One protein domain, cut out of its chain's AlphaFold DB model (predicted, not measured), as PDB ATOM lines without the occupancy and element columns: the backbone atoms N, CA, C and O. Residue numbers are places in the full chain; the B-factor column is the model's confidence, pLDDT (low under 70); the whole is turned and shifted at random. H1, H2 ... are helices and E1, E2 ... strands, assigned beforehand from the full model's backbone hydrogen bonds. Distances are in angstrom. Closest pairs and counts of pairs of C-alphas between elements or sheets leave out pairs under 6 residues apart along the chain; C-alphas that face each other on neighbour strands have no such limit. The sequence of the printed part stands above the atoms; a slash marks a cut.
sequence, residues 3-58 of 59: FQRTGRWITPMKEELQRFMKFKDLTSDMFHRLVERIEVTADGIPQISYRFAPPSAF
ATOM      1  N   PHE A   3    -113.031 131.430 442.874       51.25
ATOM      2  CA  PHE A   3    -111.974 132.451 442.790       51.25
ATOM      3  C   PHE A   3    -111.672 133.194 444.103       51.25
ATOM      4  O   PHE A   3    -110.543 133.615 444.321       51.25
ATOM      5  N   GLN A   4    -112.644 133.325 445.012       53.97
ATOM      6  CA  GLN A   4    -112.441 134.055 446.275       53.97
ATOM      7  C   GLN A   4    -111.642 133.260 447.320       53.97
ATOM      8  O   GLN A   4    -111.067 133.851 448.231       53.97
ATOM      9  N   ARG A   5    -111.573 131.924 447.199       55.47
ATOM     10  CA  ARG A   5    -110.806 131.087 448.135       55.47
ATOM     11  C   ARG A   5    -109.303 131.196 447.895       55.47
ATOM     12  O   ARG A   5    -108.566 131.290 448.865       55.47
ATOM     13  N   THR A   6    -108.852 131.250 446.643       58.91
ATOM     14  CA  THR A   6    -107.423 131.269 446.288       58.91
ATOM     15  C   THR A   6    -106.720 132.550 446.745       58.91
ATOM     16  O   THR A   6    -105.609 132.489 447.260       58.91
ATOM     17  N   GLY A   7    -107.389 133.706 446.644       62.41
ATOM     18  CA  GLY A   7    -106.820 134.995 447.062       62.41
ATOM     19  C   GLY A   7    -106.527 135.093 448.563       62.41
ATOM     20  O   GLY A   7    -105.554 135.731 448.949       62.41
ATOM     21  N   ARG A   8    -107.315 134.414 449.413       72.44
ATOM     22  CA  ARG A   8    -107.126 134.437 450.875       72.44
ATOM     23  C   ARG A   8    -105.846 133.709 451.317       72.44
ATOM     24  O   ARG A   8    -105.258 134.100 452.315       72.44
ATOM     25  N   TRP A   9    -105.407 132.689 450.577       78.25
ATOM     26  CA  TRP A   9    -104.209 131.899 450.905       78.25
ATOM     27  C   TRP A   9    -102.928 132.436 450.255       78.25
ATOM     28  O   TRP A   9    -101.841 132.196 450.768       78.25
ATOM     29  N   ILE A  10    -103.041 133.203 449.166       87.38
ATOM     30  CA  ILE A  10    -101.883 133.792 448.473       87.38
ATOM     31  C   ILE A  10    -101.170 134.834 449.341       87.38
ATOM     32  O   ILE A  10     -99.943 134.867 449.366       87.38
ATOM     33  N   THR A  11    -101.915 135.674 450.061       88.56
ATOM     34  CA  THR A  11    -101.331 136.716 450.921       88.56
ATOM     35  C   THR A  11    -100.426 136.150 452.024       88.56
ATOM     36  O   THR A  11     -99.249 136.514 452.035       88.56
ATOM     37  N   PRO A  12    -100.883 135.230 452.903       88.88
ATOM     38  CA  PRO A  12    -100.018 134.670 453.945       88.88
ATOM     39  C   PRO A  12     -98.833 133.891 453.360       88.88
ATOM     40  O   PRO A  12     -97.718 134.002 453.859       88.88
ATOM     41  N   MET A  13     -99.039 133.185 452.246       89.06
ATOM     42  CA  MET A  13     -97.977 132.439 451.568       89.06
ATOM     43  C   MET A  13     -96.889 133.371 451.005       89.06
ATOM     44  O   MET A  13     -95.698 133.076 451.103       89.06
ATOM     45  N   LYS A  14     -97.268 134.537 450.465       88.88
ATOM     46  CA  LYS A  14     -96.318 135.560 450.002       88.88
ATOM     47  C   LYS A  14     -95.516 136.160 451.159       88.88
ATOM     48  O   LYS A  14     -94.321 136.398 451.006       88.88
ATOM     49  N   GLU A  15     -96.145 136.399 452.306       90.81
ATOM     50  CA  GLU A  15     -95.457 136.903 453.501       90.81
ATOM     51  C   GLU A  15     -94.479 135.881 454.088       90.81
ATOM     52  O   GLU A  15     -93.388 136.246 454.528       90.81
ATOM     53  N   GLU A  16     -94.855 134.605 454.100       88.31
ATOM     54  CA  GLU A  16     -93.997 133.510 454.550       88.31
ATOM     55  C   GLU A  16     -92.794 133.335 453.616       88.31
ATOM     56  O   GLU A  16     -91.655 133.261 454.080       88.31
ATOM     57  N   LEU A  17     -93.013 133.421 452.301       86.56
ATOM     58  CA  LEU A  17     -91.934 133.413 451.314       86.56
ATOM     59  C   LEU A  17     -90.988 134.610 451.493       86.56
ATOM     60  O   LEU A  17     -89.774 134.449 451.437       86.56
ATOM     61  N   GLN A  18     -91.513 135.812 451.749       88.06
ATOM     62  CA  GLN A  18     -90.671 136.981 452.023       88.06
ATOM     63  C   GLN A  18     -89.866 136.835 453.317       88.06
ATOM     64  O   GLN A  18     -88.734 137.315 453.375       88.06
ATOM     65  N   ARG A  19     -90.415 136.184 454.350       84.81
ATOM     66  CA  ARG A  19     -89.667 135.845 455.570       84.81
ATOM     67  C   ARG A  19     -88.560 134.839 455.269       84.81
ATOM     68  O   ARG A  19     -87.429 135.070 455.680       84.81
ATOM     69  N   PHE A  20     -88.861 133.800 454.492       79.94
ATOM     70  CA  PHE A  20     -87.882 132.806 454.055       79.94
ATOM     71  C   PHE A  20     -86.758 133.432 453.213       79.94
ATOM     72  O   PHE A  20     -85.591 133.190 453.475       79.94
ATOM     73  N   MET A  21     -87.077 134.315 452.263       77.69
ATOM     74  CA  MET A  21     -86.071 135.012 451.448       77.69
ATOM     75  C   MET A  21     -85.199 135.993 452.245       77.69
ATOM     76  O   MET A  21     -84.096 136.323 451.818       77.69
ATOM     77  N   LYS A  22     -85.690 136.496 453.384       83.12
ATOM     78  CA  LYS A  22     -84.913 137.339 454.308       83.12
ATOM     79  C   LYS A  22     -84.067 136.521 455.282       83.12
ATOM     80  O   LYS A  22     -83.296 137.118 456.033       83.12
ATOM     81  N   PHE A  23     -84.212 135.199 455.295       76.19
ATOM     82  CA  PHE A  23     -83.395 134.315 456.107       76.19
ATOM     83  C   PHE A  23     -81.972 134.322 455.542       76.19
ATOM     84  O   PHE A  23     -81.715 133.798 454.461       76.19
ATOM     85  N   LYS A  24     -81.067 135.023 456.232       69.88
ATOM     86  CA  LYS A  24     -79.675 135.206 455.793       69.88
ATOM     87  C   LYS A  24     -78.732 134.118 456.295       69.88
ATOM     88  O   LYS A  24     -77.605 134.040 455.820       69.88
ATOM     89  N   ASP A  25     -79.210 133.288 457.213       75.19
ATOM     90  CA  ASP A  25     -78.417 132.246 457.845       75.19
ATOM     91  C   ASP A  25     -78.847 130.880 457.317       75.19
ATOM     92  O   ASP A  25     -79.931 130.717 456.769       75.19
ATOM     93  N   LEU A  26     -77.999 129.869 457.455       74.88
ATOM     94  CA  LEU A  26     -78.419 128.487 457.256       74.88
ATOM     95  C   LEU A  26     -78.872 127.945 458.610       74.88
ATOM     96  O   LEU A  26     -78.151 128.073 459.598       74.88
ATOM     97  N   THR A  27     -80.049 127.313 458.675       82.00
ATOM     98  CA  THR A  27     -80.369 126.513 459.865       82.00
ATOM     99  C   THR A  27     -79.380 125.353 459.946       82.00
ATOM    100  O   THR A  27     -78.879 124.887 458.923       82.00
ATOM    101  N   SER A  28     -79.126 124.839 461.150       82.31
ATOM    102  CA  SER A  28     -78.295 123.639 461.324       82.31
ATOM    103  C   SER A  28     -78.801 122.474 460.460       82.31
ATOM    104  O   SER A  28     -78.010 121.813 459.793       82.31
ATOM    105  N   ASP A  29     -80.121 122.303 460.362       84.44
ATOM    106  CA  ASP A  29     -80.744 121.270 459.530       84.44
ATOM    107  C   ASP A  29     -80.454 121.460 458.031       84.44
ATOM    108  O   ASP A  29     -80.127 120.509 457.321       84.44
ATOM    109  N   MET A  30     -80.523 122.702 457.538       81.75
ATOM    110  CA  MET A  30     -80.158 123.033 456.157       81.75
ATOM    111  C   MET A  30     -78.663 122.839 455.917       81.75
ATOM    112  O   MET A  30     -78.284 122.303 454.881       81.75
ATOM    113  N   PHE A  31     -77.826 123.227 456.877       82.19
ATOM    114  CA  PHE A  31     -76.378 123.088 456.805       82.19
ATOM    115  C   PHE A  31     -75.945 121.620 456.727       82.19
ATOM    116  O   PHE A  31     -75.135 121.262 455.875       82.19
ATOM    117  N   HIS A  32     -76.548 120.742 457.534       84.75
ATOM    118  CA  HIS A  32     -76.268 119.305 457.497       84.75
ATOM    119  C   HIS A  32     -76.566 118.680 456.128       84.75
ATOM    120  O   HIS A  32     -75.848 117.783 455.695       84.75
ATOM    121  N   ARG A  33     -77.572 119.180 455.399       86.75
ATOM    122  CA  ARG A  33     -77.887 118.704 454.038       86.75
ATOM    123  C   ARG A  33     -76.835 119.095 452.997       86.75
ATOM    124  O   ARG A  33     -76.819 118.510 451.915       86.75
ATOM    125  N   LEU A  34     -75.986 120.079 453.298       85.81
ATOM    126  CA  LEU A  34     -74.896 120.516 452.421       85.81
ATOM    127  C   LEU A  34     -73.622 119.689 452.606       85.81
ATOM    128  O   LEU A  34     -72.721 119.784 451.771       85.81
ATOM    129  N   VAL A  35     -73.536 118.885 453.670       88.25
ATOM    130  CA  VAL A  35     -72.399 117.998 453.920       88.25
ATOM    131  C   VAL A  35     -72.374 116.895 452.861       88.25
ATOM    132  O   VAL A  35     -73.366 116.208 452.612       88.25
ATOM    133  N   GLU A  36     -71.227 116.742 452.212       88.12
ATOM    134  CA  GLU A  36     -70.965 115.674 451.252       88.12
ATOM    135  C   GLU A  36     -70.324 114.469 451.933       88.12
ATOM    136  O   GLU A  36     -70.756 113.336 451.729       88.12
ATOM    137  N   ARG A  37     -69.306 114.721 452.760       89.69
ATOM    138  CA  ARG A  37     -68.504 113.683 453.402       89.69
ATOM    139  C   ARG A  37     -67.969 114.170 454.745       89.69
ATOM    140  O   ARG A  37     -67.641 115.344 454.895       89.69
ATOM    141  N   ILE A  38     -67.857 113.247 455.696       90.62
ATOM    142  CA  ILE A  38     -67.149 113.443 456.962       90.62
ATOM    143  C   ILE A  38     -66.096 112.343 457.057       90.62
ATOM    144  O   ILE A  38     -66.431 111.163 456.957       90.62
ATOM    145  N   GLU A  39     -64.839 112.724 457.244       93.44
ATOM    146  CA  GLU A  39     -63.728 111.801 457.474       93.44
ATOM    147  C   GLU A  39     -63.124 112.059 458.848       93.44
ATOM    148  O   GLU A  39     -62.995 113.207 459.264       93.44
ATOM    149  N   VAL A  40     -62.753 111.000 459.562       91.25
ATOM    150  CA  VAL A  40     -62.060 111.113 460.848       91.25
ATOM    151  C   VAL A  40     -60.588 110.822 460.602       91.25
ATOM    152  O   VAL A  40     -60.247 109.735 460.131       91.25
ATOM    153  N   THR A  41     -59.725 111.800 460.874       87.19
ATOM    154  CA  THR A  41     -58.279 111.626 460.711       87.19
ATOM    155  C   THR A  41     -57.703 110.741 461.818       87.19
ATOM    156  O   THR A  41     -58.356 110.478 462.828       87.19
ATOM    157  N   ALA A  42     -56.456 110.293 461.649       91.00
ATOM    158  CA  ALA A  42     -55.747 109.507 462.663       91.00
ATOM    159  C   ALA A  42     -55.655 110.225 464.027       91.00
ATOM    160  O   ALA A  42     -55.601 109.566 465.061       91.00
ATOM    161  N   ASP A  43     -55.718 111.559 464.025       88.69
ATOM    162  CA  ASP A  43     -55.698 112.408 465.220       88.69
ATOM    163  C   ASP A  43     -57.085 112.571 465.873       88.69
ATOM    164  O   ASP A  43     -57.244 113.309 466.844       88.69
ATOM    165  N   GLY A  44     -58.117 111.914 465.332       89.69
ATOM    166  CA  GLY A  44     -59.495 112.008 465.813       89.69
ATOM    167  C   GLY A  44     -60.210 113.306 465.427       89.69
ATOM    168  O   GLY A  44     -61.316 113.558 465.905       89.69
ATOM    169  N   ILE A  45     -59.612 114.133 464.564       89.44
ATOM    170  CA  ILE A  45     -60.207 115.396 464.119       89.44
ATOM    171  C   ILE A  45     -61.128 115.116 462.919       89.44
ATOM    172  O   ILE A  45     -60.680 114.531 461.929       89.44
ATOM    173  N   PRO A  46     -62.411 115.521 462.965       87.81
ATOM    174  CA  PRO A  46     -63.314 115.361 461.837       87.81
ATOM    175  C   PRO A  46     -63.034 116.416 460.761       87.81
ATOM    176  O   PRO A  46     -63.086 117.621 461.014       87.81
ATOM    177  N   GLN A  47     -62.801 115.961 459.536       89.56
ATOM    178  CA  GLN A  47     -62.705 116.792 458.346       89.56
ATOM    179  C   GLN A  47     -64.018 116.699 457.563       89.56
ATOM    180  O   GLN A  47     -64.437 115.619 457.149       89.56
ATOM    181  N   ILE A  48     -64.685 117.843 457.385       87.75
ATOM    182  CA  ILE A  48     -65.998 117.929 456.735       87.75
ATOM    183  C   ILE A  48     -65.835 118.531 455.339       87.75
ATOM    184  O   ILE A  48     -65.318 119.638 455.184       87.75
ATOM    185  N   SER A  49     -66.316 117.811 454.329       86.38
ATOM    186  CA  SER A  49     -66.415 118.273 452.944       86.38
ATOM    187  C   SER A  49     -67.861 118.657 452.633       86.38
ATOM    188  O   SER A  49     -68.789 117.918 452.968       86.38
ATOM    189  N   TYR A  50     -68.060 119.800 451.977       86.56
ATOM    190  CA  TYR A  50     -69.375 120.303 451.571       86.56
ATOM    191  C   TYR A  50     -69.544 120.195 450.055       86.56
ATOM    192  O   TYR A  50     -68.584 120.386 449.315       86.56
ATOM    193  N   ARG A  51     -70.784 119.962 449.597       82.94
ATOM    194  CA  ARG A  51     -71.138 119.801 448.168       82.94
ATOM    195  C   ARG A  51     -70.913 121.049 447.315       82.94
ATOM    196  O   ARG A  51     -70.939 120.984 446.090       82.94
ATOM    197  N   PHE A  52     -70.768 122.199 447.959       75.44
ATOM    198  CA  PHE A  52     -70.502 123.479 447.323       75.44
ATOM    199  C   PHE A  52     -69.195 124.025 447.886       75.44
ATOM    200  O   PHE A  52     -68.852 123.736 449.035       75.44
ATOM    201  N   ALA A  53     -68.481 124.828 447.093       60.38
ATOM    202  CA  ALA A  53     -67.317 125.548 447.594       60.38
ATOM    203  C   ALA A  53     -67.697 126.301 448.885       60.38
ATOM    204  O   ALA A  53     -68.801 126.859 448.955       60.38
ATOM    205  N   PRO A  54     -66.833 126.306 449.916       53.88
ATOM    206  CA  PRO A  54     -67.114 127.054 451.131       53.88
ATOM    207  C   PRO A  54     -67.397 128.520 450.757       53.88
ATOM    208  O   PRO A  54     -66.723 129.049 449.872       53.88
ATOM    209  N   PRO A  55     -68.358 129.207 451.404       49.28
ATOM    210  CA  PRO A  55     -68.700 130.598 451.077       49.28
ATOM    211  C   PRO A  55     -67.507 131.565 451.136       49.28
ATOM    212  O   PRO A  55     -67.541 132.629 450.526       49.28
ATOM    213  N   SER A  56     -66.429 131.178 451.826       50.94
ATOM    214  CA  SER A  56     -65.140 131.873 451.859       50.94
ATOM    215  C   SER A  56     -64.365 131.850 450.535       50.94
ATOM    216  O   SER A  56     -63.346 132.516 450.440       50.94
ATOM    217  N   ALA A  57     -64.807 131.099 449.522       46.28
ATOM    218  CA  ALA A  57     -64.210 131.090 448.184       46.28
ATOM    219  C   ALA A  57     -64.633 132.298 447.319       46.28
ATOM    220  O   ALA A  57     -64.147 132.444 446.201       46.28
ATOM    221  N   PHE A  58     -65.542 133.144 447.821       45.28
ATOM    222  CA  PHE A  58     -65.997 134.377 447.167       45.28
ATOM    223  C   PHE A  58     -65.513 135.659 447.872       45.28
ATOM    224  O   PHE A  58     -66.024 136.738 447.568       45.28
TER     225      PHE A  58
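This is residues 3 to 58 of the 59 residues of an uncharacterized protein of Paenibacillus sp. Root52 (UniProt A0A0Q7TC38). A two-stranded hairpin, E1 and E2, makes one end of a long, thin rod, and the single long helix H1 sticks out freely at the other, with the short helix H2 between them. Residues 53 to 58, with the short helix H3, stick out as a second free arm beyond E2. The printed part has 56 residues, with three named helices and two named strands in the order H1, H2, E1, E2, H3; the sheet is E1 - E2, antiparallel, and the class is mixed, helices and strands. The whole is extended, with a radius of gyration of the C-alphas of 19.0 A and spans of 64 by 23 by 14 A.

E1 is residues 35 to 40, 14.2 A long, and E2 is residues 46 to 50, 12.9 A long. C-alpha 35 is at (-72.399, 117.998, 453.920). H2 is residues 28 to 32 and H3 residues 55 to 58, where C-alpha 58 is at (-65.997, 134.377, 447.167). H1 is residues 3 to 21, 27.4 A long, from C-alpha 3 at (-111.974, 132.451, 442.790), with a kink of 25 degrees near residue 12.

E1 and E2 form a hairpin, antiparallel at 162 degrees, with N 39 and O 47 at 2.9 A and N 49 and O 37 at 2.9 A, within hydrogen-bond range. The C-alphas of Ile 38 and Ile 48 face each other at 4.6 A. H2 is apart from E2, and H1 is apart from H2, H3 and both strands. In H2 the O i to N i+4 pair is within hydrogen-bond range, in H1 10 of 15 are, and H3 is too short for such a pair.

The C-alphas farthest apart, of Gln 4 and Ala 42, are 63.9 A apart. The printed part has no cut, and no link is long. Mean pLDDT of the printed part is 78.8; residues 3 to 7, 24 and 53 to 58 are under 70.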